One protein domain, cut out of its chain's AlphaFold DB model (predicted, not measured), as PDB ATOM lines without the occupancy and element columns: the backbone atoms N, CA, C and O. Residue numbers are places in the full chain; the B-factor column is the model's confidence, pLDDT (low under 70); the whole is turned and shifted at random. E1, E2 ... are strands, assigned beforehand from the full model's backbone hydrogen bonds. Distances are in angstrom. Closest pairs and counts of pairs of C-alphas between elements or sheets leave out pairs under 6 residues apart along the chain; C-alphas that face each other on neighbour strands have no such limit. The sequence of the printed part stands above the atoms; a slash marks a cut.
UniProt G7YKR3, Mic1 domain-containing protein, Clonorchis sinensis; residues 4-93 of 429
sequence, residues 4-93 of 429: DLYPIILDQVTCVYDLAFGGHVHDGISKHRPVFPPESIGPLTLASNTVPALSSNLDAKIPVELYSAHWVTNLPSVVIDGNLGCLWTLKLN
ATOM      1  N   ASP A   4      49.181 -43.339 -81.429       79.12
ATOM      2  CA  ASP A   4      49.017 -44.156 -80.255       79.12
ATOM      3  C   ASP A   4      48.364 -43.288 -79.190       79.12
ATOM      4  O   ASP A   4      48.961 -42.346 -78.666       79.12
ATOM      5  N   LEU A   5      47.098 -43.580 -78.908       79.12
ATOM      6  CA  LEU A   5      46.447 -43.080 -77.706       79.12
ATOM      7  C   LEU A   5      46.854 -44.010 -76.571       79.12
ATOM      8  O   LEU A   5      46.833 -45.212 -76.750       79.12
ATOM      9  N   TYR A   6      47.265 -43.493 -75.426       83.94
ATOM     10  CA  TYR A   6      47.686 -44.325 -74.305       83.94
ATOM     11  C   TYR A   6      46.982 -43.857 -73.031       83.94
ATOM     12  O   TYR A   6      47.379 -42.838 -72.457       83.94
ATOM     13  N   PRO A   7      45.902 -44.541 -72.612       82.38
ATOM     14  CA  PRO A   7      45.230 -44.264 -71.349       82.38
ATOM     15  C   PRO A   7      46.135 -44.586 -70.153       82.38
ATOM     16  O   PRO A   7      46.583 -45.718 -69.985       82.38
ATOM     17  N   ILE A   8      46.368 -43.596 -69.298       85.88
ATOM     18  CA  ILE A   8      47.036 -43.727 -68.005       85.88
ATOM     19  C   ILE A   8      45.942 -43.777 -66.940       85.88
ATOM     20  O   ILE A   8      45.416 -42.751 -66.519       85.88
ATOM     21  N   ILE A   9      45.588 -44.997 -66.529       83.50
ATOM     22  CA  ILE A   9      44.454 -45.275 -65.632       83.50
ATOM     23  C   ILE A   9      44.598 -44.543 -64.290       83.50
ATOM     24  O   ILE A   9      43.654 -43.901 -63.845       83.50
ATOM     25  N   LEU A  10      45.786 -44.596 -63.675       84.81
ATOM     26  CA  LEU A  10      46.045 -43.988 -62.360       84.81
ATOM     27  C   LEU A  10      45.836 -42.469 -62.351       84.81
ATOM     28  O   LEU A  10      45.291 -41.932 -61.392       84.81
ATOM     29  N   ASP A  11      46.241 -41.807 -63.432       87.62
ATOM     30  CA  ASP A  11      46.185 -40.351 -63.561       87.62
ATOM     31  C   ASP A  11      44.893 -39.880 -64.258       87.62
ATOM     32  O   ASP A  11      44.672 -38.681 -64.395       87.62
ATOM     33  N   GLN A  12      44.039 -40.810 -64.709       91.56
ATOM     34  CA  GLN A  12      42.797 -40.561 -65.457       91.56
ATOM     35  C   GLN A  12      42.962 -39.654 -66.692       91.56
ATOM     36  O   GLN A  12      42.077 -38.865 -67.046       91.56
ATOM     37  N   VAL A  13      44.101 -39.790 -67.372       92.88
ATOM     38  CA  VAL A  13      44.446 -39.031 -68.582       92.88
ATOM     39  C   VAL A  13      44.830 -39.959 -69.721       92.88
ATOM     40  O   VAL A  13      45.261 -41.089 -69.517       92.88
ATOM     41  N   THR A  14      44.714 -39.475 -70.950       91.69
ATOM     42  CA  THR A  14      45.190 -40.161 -72.147       91.69
ATOM     43  C   THR A  14      46.295 -39.342 -72.798       91.69
ATOM     44  O   THR A  14      46.120 -38.172 -73.133       91.69
ATOM     45  N   CYS A  15      47.443 -39.980 -73.011       90.38
ATOM     46  CA  CYS A  15      48.532 -39.419 -73.796       90.38
ATOM     47  C   CYS A  15      48.320 -39.712 -75.281       90.38
ATOM     48  O   CYS A  15      47.847 -40.788 -75.639       90.38
ATOM     49  N   VAL A  16      48.721 -38.787 -76.150       89.56
ATOM     50  CA  VAL A  16      48.711 -38.993 -77.603       89.56
ATOM     51  C   VAL A  16      50.137 -38.935 -78.116       89.56
ATOM     52  O   VAL A  16      50.810 -37.917 -77.957       89.56
ATOM     53  N   TYR A  17      50.589 -40.015 -78.741       86.62
ATOM     54  CA  TYR A  17      51.897 -40.117 -79.375       86.62
ATOM     55  C   TYR A  17      51.740 -40.271 -80.881       86.62
ATOM     56  O   TYR A  17      50.818 -40.917 -81.374       86.62
ATOM     57  N   ASP A  18      52.669 -39.673 -81.615       83.38
ATOM     58  CA  ASP A  18      52.726 -39.761 -83.063       83.38
ATOM     59  C   ASP A  18      54.155 -40.095 -83.485       83.38
ATOM     60  O   ASP A  18      55.096 -39.334 -83.243       83.38
ATOM     61  N   LEU A  19      54.322 -41.258 -84.115       77.56
ATOM     62  CA  LEU A  19      55.626 -41.718 -84.583       77.56
ATOM     63  C   LEU A  19      56.166 -40.837 -85.720       77.56
ATOM     64  O   LEU A  19      57.381 -40.682 -85.851       77.56
ATOM     65  N   ALA A  20      55.283 -40.219 -86.513       73.31
ATOM     66  CA  ALA A  20      55.669 -39.312 -87.593       73.31
ATOM     67  C   ALA A  20      56.113 -37.931 -87.078       73.31
ATOM     68  O   ALA A  20      56.800 -37.193 -87.785       73.31
ATOM     69  N   PHE A  21      55.770 -37.602 -85.832       68.94
ATOM     70  CA  PHE A  21      56.032 -36.310 -85.202       68.94
ATOM     71  C   PHE A  21      57.464 -36.166 -84.648       68.94
ATOM     72  O   PHE A  21      57.823 -35.142 -84.071       68.94
ATOM     73  N   GLY A  22      58.314 -37.171 -84.881       61.22
ATOM     74  CA  GLY A  22      59.720 -37.171 -84.490       61.22
ATOM     75  C   GLY A  22      59.938 -37.447 -83.000       61.22
ATOM     76  O   GLY A  22      59.083 -37.218 -82.146       61.22
ATOM     77  N   GLY A  23      61.117 -37.973 -82.684       64.62
ATOM     78  CA  GLY A  23      61.574 -38.228 -81.322       64.62
ATOM     79  C   GLY A  23      63.038 -37.828 -81.174       64.62
ATOM     80  O   GLY A  23      63.751 -37.656 -82.164       64.62
ATOM     81  N   HIS A  24      63.501 -37.679 -79.937       68.62
ATOM     82  CA  HIS A  24      64.929 -37.512 -79.683       68.62
ATOM     83  C   HIS A  24      65.594 -38.885 -79.701       68.62
ATOM     84  O   HIS A  24      65.242 -39.751 -78.898       68.62
ATOM     85  N   VAL A  25      66.551 -39.080 -80.606       71.81
ATOM     86  CA  VAL A  25      67.374 -40.292 -80.630       71.81
ATOM     87  C   VAL A  25      68.505 -40.118 -79.627       71.81
ATOM     88  O   VAL A  25      69.302 -39.189 -79.745       71.81
ATOM     89  N   HIS A  26      68.566 -41.001 -78.638       73.50
ATOM     90  CA  HIS A  26      69.664 -41.083 -77.681       73.50
ATOM     91  C   HIS A  26      70.098 -42.546 -77.595       73.50
ATOM     92  O   HIS A  26      69.257 -43.408 -77.351       73.50
ATOM     93  N   ASP A  27      71.378 -42.827 -77.842       77.44
ATOM     94  CA  ASP A  27      71.952 -44.186 -77.868       77.44
ATOM     95  C   ASP A  27      71.184 -45.185 -78.754       77.44
ATOM     96  O   ASP A  27      70.975 -46.339 -78.394       77.44
ATOM     97  N   GLY A  28      70.704 -44.733 -79.917       77.19
ATOM     98  CA  GLY A  28      69.942 -45.574 -80.849       77.19
ATOM     99  C   GLY A  28      68.477 -45.817 -80.458       77.19
ATOM    100  O   GLY A  28      67.741 -46.420 -81.236       77.19
ATOM    101  N   ILE A  29      68.018 -45.302 -79.311       77.06
ATOM    102  CA  ILE A  29      66.616 -45.367 -78.876       77.06
ATOM    103  C   ILE A  29      65.911 -44.054 -79.224       77.06
ATOM    104  O   ILE A  29      66.318 -42.976 -78.783       77.06
ATOM    105  N   SER A  30      64.818 -44.144 -79.986       75.31
ATOM    106  CA  SER A  30      63.955 -42.998 -80.296       75.31
ATOM    107  C   SER A  30      62.975 -42.750 -79.151       75.31
ATOM    108  O   SER A  30      62.046 -43.526 -78.935       75.31
ATOM    109  N   LYS A  31      63.171 -41.662 -78.401       79.62
ATOM    110  CA  LYS A  31      62.252 -41.229 -77.341       79.62
ATOM    111  C   LYS A  31      61.238 -40.238 -77.903       79.62
ATOM    112  O   LYS A  31      61.589 -39.102 -78.230       79.62
ATOM    113  N   HIS A  32      59.982 -40.663 -77.980       82.00
ATOM    114  CA  HIS A  32      58.858 -39.809 -78.357       82.00
ATOM    115  C   HIS A  32      58.310 -39.057 -77.141       82.00
ATOM    116  O   HIS A  32      58.406 -39.516 -76.002       82.00
ATOM    117  N   ARG A  33      57.734 -37.882 -77.390       83.50
ATOM    118  CA  ARG A  33      56.998 -37.097 -76.392       83.50
ATOM    119  C   ARG A  33      55.525 -37.031 -76.793       83.50
ATOM    120  O   ARG A  33      55.245 -37.139 -77.988       83.50
ATOM    121  N   PRO A  34      54.605 -36.844 -75.831       87.75
ATOM    122  CA  PRO A  34      53.213 -36.576 -76.161       87.75
ATOM    123  C   PRO A  34      53.100 -35.374 -77.107       87.75
ATOM    124  O   PRO A  34      53.810 -34.379 -76.935       87.75
ATOM    125  N   VAL A  35      52.220 -35.470 -78.102       88.12
ATOM    126  CA  VAL A  35      51.985 -34.424 -79.115       88.12
ATOM    127  C   VAL A  35      51.456 -33.143 -78.460       88.12
ATOM    128  O   VAL A  35      51.854 -32.032 -78.820       88.12
ATOM    129  N   PHE A  36      50.589 -33.305 -77.464       89.12
ATOM    130  CA  PHE A  36      50.042 -32.258 -76.606       89.12
ATOM    131  C   PHE A  36      49.948 -32.782 -75.157       89.12
ATOM    132  O   PHE A  36      50.170 -33.979 -74.938       89.12
ATOM    133  N   PRO A  37      49.710 -31.911 -74.154       90.06
ATOM    134  CA  PRO A  37      49.574 -32.336 -72.760       90.06
ATOM    135  C   PRO A  37      48.544 -33.467 -72.594       90.06
ATOM    136  O   PRO A  37      47.567 -33.480 -73.335       90.06
ATOM    137  N   PRO A  38      48.741 -34.423 -71.668       91.50
ATOM    138  CA  PRO A  38      47.761 -35.480 -71.427       91.50
ATOM    139  C   PRO A  38      46.406 -34.888 -71.035       91.50
ATOM    140  O   PRO A  38      46.347 -34.019 -70.169       91.50
ATOM    141  N   GLU A  39      45.339 -35.375 -71.660       90.62
ATOM    142  CA  GLU A  39      43.974 -34.883 -71.448       90.62
ATOM    143  C   GLU A  39      43.056 -36.040 -71.066       90.62
ATOM    144  O   GLU A  39      43.241 -37.173 -71.523       90.62
ATOM    145  N   SER A  40      42.049 -35.765 -70.240       91.88
ATOM    146  CA  SER A  40      41.015 -36.757 -69.948       91.88
ATOM    147  C   SER A  40      40.049 -36.873 -71.127       91.88
ATOM    148  O   SER A  40      39.608 -35.868 -71.679       91.88
ATOM    149  N   ILE A  41      39.673 -38.100 -71.500       90.62
ATOM    150  CA  ILE A  41      38.630 -38.341 -72.515       90.62
ATOM    151  C   ILE A  41      37.209 -38.259 -71.937       90.62
ATOM    152  O   ILE A  41      36.237 -38.505 -72.651       90.62
ATOM    153  N   GLY A  42      37.083 -37.970 -70.640       86.75
ATOM    154  CA  GLY A  42      35.808 -37.867 -69.946       86.75
ATOM    155  C   GLY A  42      35.239 -36.455 -69.847       86.75
ATOM    156  O   GLY A  42      35.937 -35.479 -70.111       86.75
ATOM    157  N   PRO A  43      33.969 -36.338 -69.412       89.88
ATOM    158  CA  PRO A  43      33.034 -37.425 -69.095       89.88
ATOM    159  C   PRO A  43      32.328 -38.004 -70.339       89.88
ATOM    160  O   PRO A  43      32.088 -37.294 -71.314       89.88
ATOM    161  N   LEU A  44      31.918 -39.279 -70.283       88.81
ATOM    162  CA  LEU A  44      31.125 -39.943 -71.329       88.81
ATOM    163  C   LEU A  44      29.799 -40.456 -70.759       88.81
ATOM    164  O   LEU A  44      29.766 -41.095 -69.711       88.81
ATOM    165  N   THR A  45      28.702 -40.213 -71.479       88.31
ATOM    166  CA  THR A  45      27.396 -40.826 -71.197       88.31
ATOM    167  C   THR A  45      26.928 -41.599 -72.419       88.31
ATOM    168  O   THR A  45      27.062 -41.123 -73.547       88.31
ATOM    169  N   LEU A  46      26.389 -42.793 -72.199       84.81
ATOM    170  CA  LEU A  46      25.866 -43.657 -73.249       84.81
ATOM    171  C   LEU A  46      24.369 -43.850 -73.070       84.81
ATOM    172  O   LEU A  46      23.871 -43.907 -71.948       84.81
ATOM    173  N   ALA A  47      23.649 -43.976 -74.179       82.44
ATOM    174  CA  ALA A  47      22.294 -44.493 -74.121       82.44
ATOM    175  C   ALA A  47      22.342 -45.984 -73.740       82.44
ATOM    176  O   ALA A  47      23.202 -46.737 -74.195       82.44
ATOM    177  N   SER A  48      21.422 -46.408 -72.885       75.31
ATOM    178  CA  SER A  48      21.305 -47.783 -72.383       75.31
ATOM    179  C   SER A  48      21.112 -48.842 -73.473       75.31
ATOM    180  O   SER A  48      21.472 -50.000 -73.279       75.31
ATOM    181  N   ASN A  49      20.582 -48.457 -74.635       75.81
ATOM    182  CA  ASN A  49      20.432 -49.326 -75.802       75.81
ATOM    183  C   ASN A  49      21.749 -49.556 -76.572       75.81
ATOM    184  O   ASN A  49      21.800 -50.450 -77.413       75.81
ATOM    185  N   THR A  50      22.805 -48.785 -76.293       75.12
ATOM    186  CA  THR A  50      24.109 -48.901 -76.966       75.12
ATOM    187  C   THR A  50      24.918 -50.099 -76.468       75.12
ATOM    188  O   THR A  50      25.736 -50.637 -77.210       75.12
ATOM    189  N   VAL A  51      24.705 -50.528 -75.221       72.38
ATOM    190  CA  VAL A  51      25.422 -51.655 -74.611       72.38
ATOM    191  C   VAL A  51      24.416 -52.759 -74.286       72.38
ATOM    192  O   VAL A  51      23.549 -52.541 -73.440       72.38
ATOM    193  N   PRO A  52      24.531 -53.957 -74.889       67.25
ATOM    194  CA  PRO A  52      23.590 -55.054 -74.650       67.25
ATOM    195  C   PRO A  52      23.432 -55.432 -73.169       67.25
ATOM    196  O   PRO A  52      22.347 -55.805 -72.741       67.25
ATOM    197  N   ALA A  53      24.492 -55.285 -72.368       66.56
ATOM    198  CA  ALA A  53      24.470 -55.553 -70.929       66.56
ATOM    199  C   ALA A  53      23.691 -54.505 -70.099       66.56
ATOM    200  O   ALA A  53      23.358 -54.768 -68.946       66.56
ATOM    201  N   LEU A  54      23.390 -53.330 -70.665       66.06
ATOM    202  CA  LEU A  54      22.741 -52.201 -69.984       66.06
ATOM    203  C   LEU A  54      21.284 -51.968 -70.437       66.06
ATOM    204  O   LEU A  54      20.649 -51.004 -70.006       66.06
ATOM    205  N   SER A  55      20.726 -52.843 -71.281       62.62
ATOM    206  CA  SER A  55      19.472 -52.618 -72.020       62.62
ATOM    207  C   SER A  55      18.175 -52.751 -71.202       62.62
ATOM    208  O   SER A  55      17.094 -52.858 -71.780       62.62
ATOM    209  N   SER A  56      18.244 -52.786 -69.869       63.91
ATOM    210  CA  SER A  56      17.079 -52.998 -68.993       63.91
ATOM    211  C   SER A  56      16.173 -51.770 -68.850       63.91
ATOM    212  O   SER A  56      15.002 -51.924 -68.517       63.91
ATOM    213  N   ASN A  57      16.674 -50.568 -69.154       61.47
ATOM    214  CA  ASN A  57      15.890 -49.331 -69.202       61.47
ATOM    215  C   ASN A  57      16.072 -48.651 -70.557       61.47
ATOM    216  O   ASN A  57      17.042 -47.921 -70.730       61.47
ATOM    217  N   LEU A  58      15.169 -48.882 -71.512       65.31
ATOM    218  CA  LEU A  58      15.163 -48.192 -72.810       65.31
ATOM    219  C   LEU A  58      15.192 -46.661 -72.588       65.31
ATOM    220  O   LEU A  58      14.414 -46.141 -71.797       65.31
ATOM    221  N   ASP A  59      16.127 -45.966 -73.242       69.31
ATOM    222  CA  ASP A  59      16.308 -44.497 -73.266       69.31
ATOM    223  C   ASP A  59      16.975 -43.804 -72.054       69.31
ATOM    224  O   ASP A  59      17.116 -42.578 -72.042       69.31
ATOM    225  N   ALA A  60      17.483 -44.543 -71.063       77.25
ATOM    226  CA  ALA A  60      18.290 -43.950 -69.990       77.25
ATOM    227  C   ALA A  60      19.707 -43.567 -70.472       77.25
ATOM    228  O   ALA A  60      20.371 -44.342 -71.162       77.25
ATOM    229  N   LYS A  61      20.206 -42.389 -70.065       82.25
ATOM    230  CA  LYS A  61      21.618 -41.997 -70.237       82.25
ATOM    231  C   LYS A  61      22.432 -42.462 -69.036       82.25
ATOM    232  O   LYS A  61      22.231 -41.972 -67.927       82.25
ATOM    233  N   ILE A  62      23.357 -43.380 -69.269       82.00
ATOM    234  CA  ILE A  62      24.189 -43.997 -68.242       82.00
ATOM    235  C   ILE A  62      25.587 -43.368 -68.307       82.00
ATOM    236  O   ILE A  62      26.198 -43.369 -69.381       82.00
ATOM    237  N   PRO A  63      26.104 -42.802 -67.202       85.50
ATOM    238  CA  PRO A  63      27.486 -42.354 -67.145       85.50
ATOM    239  C   PRO A  63      28.427 -43.556 -67.215       85.50
ATOM    240  O   PRO A  63      28.236 -44.549 -66.517       85.50
ATOM    241  N   VAL A  64      29.443 -43.455 -68.065       87.06
ATOM    242  CA  VAL A  64      30.497 -44.462 -68.176       87.06
ATOM    243  C   VAL A  64      31.615 -44.101 -67.212       87.06
ATOM    244  O   VAL A  64      32.125 -42.980 -67.235       87.06
ATOM    245  N   GLU A  65      32.014 -45.066 -66.388       88.56
ATOM    246  CA  GLU A  65      33.217 -44.965 -65.567       88.56
ATOM    247  C   GLU A  65      34.456 -45.113 -66.463       88.56
ATOM    248  O   GLU A  65      34.943 -46.211 -66.731       88.56
ATOM    249  N   LEU A  66      34.938 -43.985 -66.983       90.75
ATOM    250  CA  LEU A  66      36.166 -43.949 -67.772       90.75
ATOM    251  C   LEU A  66      37.387 -44.155 -66.871       90.75
ATOM    252  O   LEU A  66      37.389 -43.711 -65.726       90.75
ATOM    253  N   TYR A  67      38.442 -44.774 -67.408       91.62
ATOM    254  CA  TYR A  67      39.668 -45.093 -66.664       91.62
ATOM    255  C   TYR A  67      39.414 -45.972 -65.432       91.62
ATOM    256  O   TYR A  67      40.095 -45.841 -64.417       91.62
ATOM    257  N   SER A  68      38.433 -46.876 -65.514       90.12
ATOM    258  CA  SER A  68      38.193 -47.861 -64.459       90.12
ATOM    259  C   SER A  68      39.440 -48.719 -64.217       90.12
ATOM    260  O   SER A  68      40.183 -49.042 -65.147       90.12
ATOM    261  N   ALA A  69      39.636 -49.174 -62.979       89.75
ATOM    262  CA  ALA A  69      40.687 -50.138 -62.641       89.75
ATOM    263  C   ALA A  69      40.544 -51.476 -63.400       89.75
ATOM    264  O   ALA A  69      41.499 -52.247 -63.475       89.75
ATOM    265  N   HIS A  70      39.363 -51.745 -63.973       90.00
ATOM    266  CA  HIS A  70      39.073 -52.923 -64.794       90.00
ATOM    267  C   HIS A  70      39.322 -52.714 -66.294       90.00
ATOM    268  O   HIS A  70      39.028 -53.607 -67.093       90.00
ATOM    269  N   TRP A  71      39.839 -51.552 -66.700       91.12
ATOM    270  CA  TRP A  71      40.265 -51.327 -68.074       91.12
ATOM    271  C   TRP A  71      41.575 -52.049 -68.368       91.12
ATOM    272  O   TRP A  71      42.557 -51.922 -67.640       91.12
ATOM    273  N   VAL A  72      41.607 -52.756 -69.492       89.06
ATOM    274  CA  VAL A  72      42.829 -53.339 -70.045       89.06
ATOM    275  C   VAL A  72      43.084 -52.709 -71.406       89.06
ATOM    276  O   VAL A  72      42.246 -52.785 -72.303       89.06
ATOM    277  N   THR A  73      44.238 -52.069 -71.572       84.12
ATOM    278  CA  THR A  73      44.671 -51.495 -72.851       84.12
ATOM    279  C   THR A  73      45.414 -52.568 -73.652       84.12
ATOM    280  O   THR A  73      46.348 -53.193 -73.154       84.12
ATOM    281  N   ASN A  74      44.981 -52.837 -74.884       75.62
ATOM    282  CA  ASN A  74      45.595 -53.848 -75.752       75.62
ATOM    283  C   ASN A  74      45.703 -53.299 -77.170       75.62
ATOM    284  O   ASN A  74      44.676 -53.090 -77.792       75.62
ATOM    285  N   LEU A  75      46.918 -53.089 -77.688       72.31
ATOM    286  CA  LEU A  75      47.203 -52.094 -78.734       72.31
ATOM    287  C   LEU A  75      46.849 -50.675 -78.235       72.31
ATOM    288  O   LEU A  75      45.854 -50.504 -77.535       72.31
ATOM    289  N   PRO A  76      47.630 -49.632 -78.555       71.94
ATOM    290  CA  PRO A  76      47.462 -48.321 -77.918       71.94
ATOM    291  C   PRO A  76      46.012 -47.796 -77.984       71.94
ATOM    292  O   PRO A  76      45.425 -47.371 -76.996       71.94
ATOM    293  N   SER A  77      45.354 -47.959 -79.126       80.62
ATOM    294  CA  SER A  77      44.018 -47.424 -79.382       80.62
ATOM    295  C   SER A  77      42.839 -48.326 -78.987       80.62
ATOM    296  O   SER A  77      41.705 -47.944 -79.266       80.62
ATOM    297  N   VAL A  78      43.034 -49.482 -78.343       88.38
ATOM    298  CA  VAL A  78      41.920 -50.377 -77.966       88.38
ATOM    299  C   VAL A  78      41.870 -50.611 -76.453       88.38
ATOM    300  O   VAL A  78      42.869 -50.930 -75.810       88.38
ATOM    301  N   VAL A  79      40.673 -50.441 -75.886       90.56
ATOM    302  CA  VAL A  79      40.388 -50.573 -74.451       90.56
ATOM    303  C   VAL A  79      39.343 -51.662 -74.250       90.56
ATOM    304  O   VAL A  79      38.240 -51.580 -74.786       90.56
ATOM    305  N   ILE A  80      39.680 -52.671 -73.459       90.88
ATOM    306  CA  ILE A  80      38.749 -53.690 -72.982       90.88
ATOM    307  C   ILE A  80      38.200 -53.204 -71.643       90.88
ATOM    308  O   ILE A  80      38.958 -53.034 -70.689       90.88
ATOM    309  N   ASP A  81      36.894 -52.973 -71.578       89.62
ATOM    310  CA  ASP A  81      36.198 -52.528 -70.377       89.62
ATOM    311  C   ASP A  81      35.521 -53.720 -69.694       89.62
ATOM    312  O   ASP A  81      34.483 -54.207 -70.151       89.62
ATOM    313  N   GLY A  82      36.116 -54.193 -68.597       86.44
ATOM    314  CA  GLY A  82      35.581 -55.315 -67.827       86.44
ATOM    315  C   GLY A  82      34.262 -55.020 -67.106       86.44
ATOM    316  O   GLY A  82      33.490 -55.950 -66.883       86.44
ATOM    317  N   ASN A  83      33.967 -53.755 -66.786       86.12
ATOM    318  CA  ASN A  83      32.730 -53.377 -66.095       86.12
ATOM    319  C   ASN A  83      31.534 -53.416 -67.045       86.12
ATOM    320  O   ASN A  83      30.452 -53.865 -66.672       86.12
ATOM    321  N   LEU A  84      31.738 -52.955 -68.280       84.38
ATOM    322  CA  LEU A  84      30.689 -52.924 -69.298       84.38
ATOM    323  C   LEU A  84      30.665 -54.167 -70.195       84.38
ATOM    324  O   LEU A  84      29.699 -54.365 -70.930       84.38
ATOM    325  N   GLY A  85      31.712 -54.998 -70.154       86.31
ATOM    326  CA  GLY A  85      31.884 -56.122 -71.077       86.31
ATOM    327  C   GLY A  85      32.088 -55.668 -72.526       86.31
ATOM    328  O   GLY A  85      31.731 -56.390 -73.458       86.31
ATOM    329  N   CYS A  86      32.620 -54.458 -72.722       86.06
ATOM    330  CA  CYS A  86      32.746 -53.808 -74.024       86.06
ATOM    331  C   CYS A  86      34.196 -53.775 -74.510       86.06
ATOM    332  O   CYS A  86      35.138 -53.661 -73.727       86.06
ATOM    333  N   LEU A  87      34.359 -53.788 -75.833       89.00
ATOM    334  CA  LEU A  87      35.617 -53.478 -76.505       89.00
ATOM    335  C   LEU A  87      35.492 -52.108 -77.175       89.00
ATOM    336  O   LEU A  87      34.700 -51.936 -78.101       89.00
ATOM    337  N   TRP A  88      36.283 -51.142 -76.724       87.06
ATOM    338  CA  TRP A  88      36.304 -49.783 -77.254       87.06
ATOM    339  C   TRP A  88      37.506 -49.568 -78.166       87.06
ATOM    340  O   TRP A  88      38.609 -50.033 -77.885       87.06
ATOM    341  N   THR A  89      37.318 -48.795 -79.233       89.25
ATOM    342  CA  THR A  89      38.419 -48.250 -80.036       89.25
ATOM    343  C   THR A  89      38.453 -46.739 -79.871       89.25
ATOM    344  O   THR A  89      37.517 -46.041 -80.261       89.25
ATOM    345  N   LEU A  90      39.544 -46.230 -79.312       88.38
ATOM    346  CA  LEU A  90      39.807 -44.807 -79.189       88.38
ATOM    347  C   LEU A  90      40.238 -44.252 -80.546       88.38
ATOM    348  O   LEU A  90      41.180 -44.741 -81.171       88.38
ATOM    349  N   LYS A  91      39.551 -43.201 -80.993       86.69
ATOM    350  CA  LYS A  91      39.885 -42.464 -82.212       86.69
ATOM    351  C   LYS A  91      40.071 -40.996 -81.879       86.69
ATOM    352  O   LYS A  91      39.222 -40.384 -81.236       86.69
ATOM    353  N   LEU A  92      41.177 -40.432 -82.344       87.56
ATOM    354  CA  LEU A  92      41.452 -39.012 -82.196       87.56
ATOM    355  C   LEU A  92      40.569 -38.204 -83.153       87.56
ATOM    356  O   LEU A  92      40.491 -38.505 -84.342       87.56
ATOM    357  N   ASN A  93      39.932 -37.153 -82.640       90.06
ATOM    358  CA  ASN A  93      39.209 -36.196 -83.467       90.06
ATOM    359  C   ASN A  93      40.171 -35.107 -83.959       90.06
ATOM    360  O   ASN A  93      40.457 -34.149 -83.235       90.06
TER     361      ASN A  93
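Overview. This is residues 4 to 93 of the 429 residues of the protein "Mic1 domain-containing protein" of Clonorchis sinensis (UniProt G7YKR3). A row of small hairpins makes a rod: a three-stranded sheet, E7, E8 and E9, and the hairpin E1 and E2 lie side by side in the middle, with the hairpin E3 and E4 at one end and the hairpin E5 and E6, with its long loop, at the other. Residues 32 to 43 run from E4 to E5. The printed part has 90 residues, no named helix and nine strands, E1 to E9 in chain order; it is all strand, with 36 residues in named elements, under half. It is loose, with a radius of gyration of the C-alphas of 16.1 A and spans of 56 by 22 by 20 A.

Arrangement. E7, residues 71 to 73, E8, residues 78 to 81, and E9, residues 86 to 89, form a meander, each strand the antiparallel neighbour of the one before. N 72 and O 80 are 2.9 A apart, and N 88 and O 79 2.8 A, within hydrogen-bond range. E1, residues 4 to 8, is near E8; its closest C-alphas to E7 are Pro 7 and Thr 73, 7.4 A apart. E1 forms a hairpin with E2, residues 13 to 18, at 157 degrees; N 6 and O 15 are 2.8 A apart. In the hairpin of E3, residues 24 to 26, and E4, residues 29 to 31, N 24 and O 31 are 2.9 A apart. In that of E5, residues 44 to 47, and E6, residues 61 to 64, N 62 and O 46 are 2.8 A apart. E2 and E3 are apart, as are E6 and E7.

Along the chain. E8 spans 9.7 A, E9 10.0 A, E2 16.7 A, E1 12.4 A and E5 10.3 A. C-alpha 4 opens E1 at (49.017, -44.156, -80.255); C-alpha 89 ends E9 at (38.419, -48.250, -80.036).

Size, cuts and confidence. The C-alphas of Asp 27 and Leu 58 are the farthest apart, 57.2 A. The printed part has no cut. The links E4 to E5 and E5 to E6 are long. Mean pLDDT of the printed part is 82.1; residues 21 to 24 and 52 to 59 are under 70.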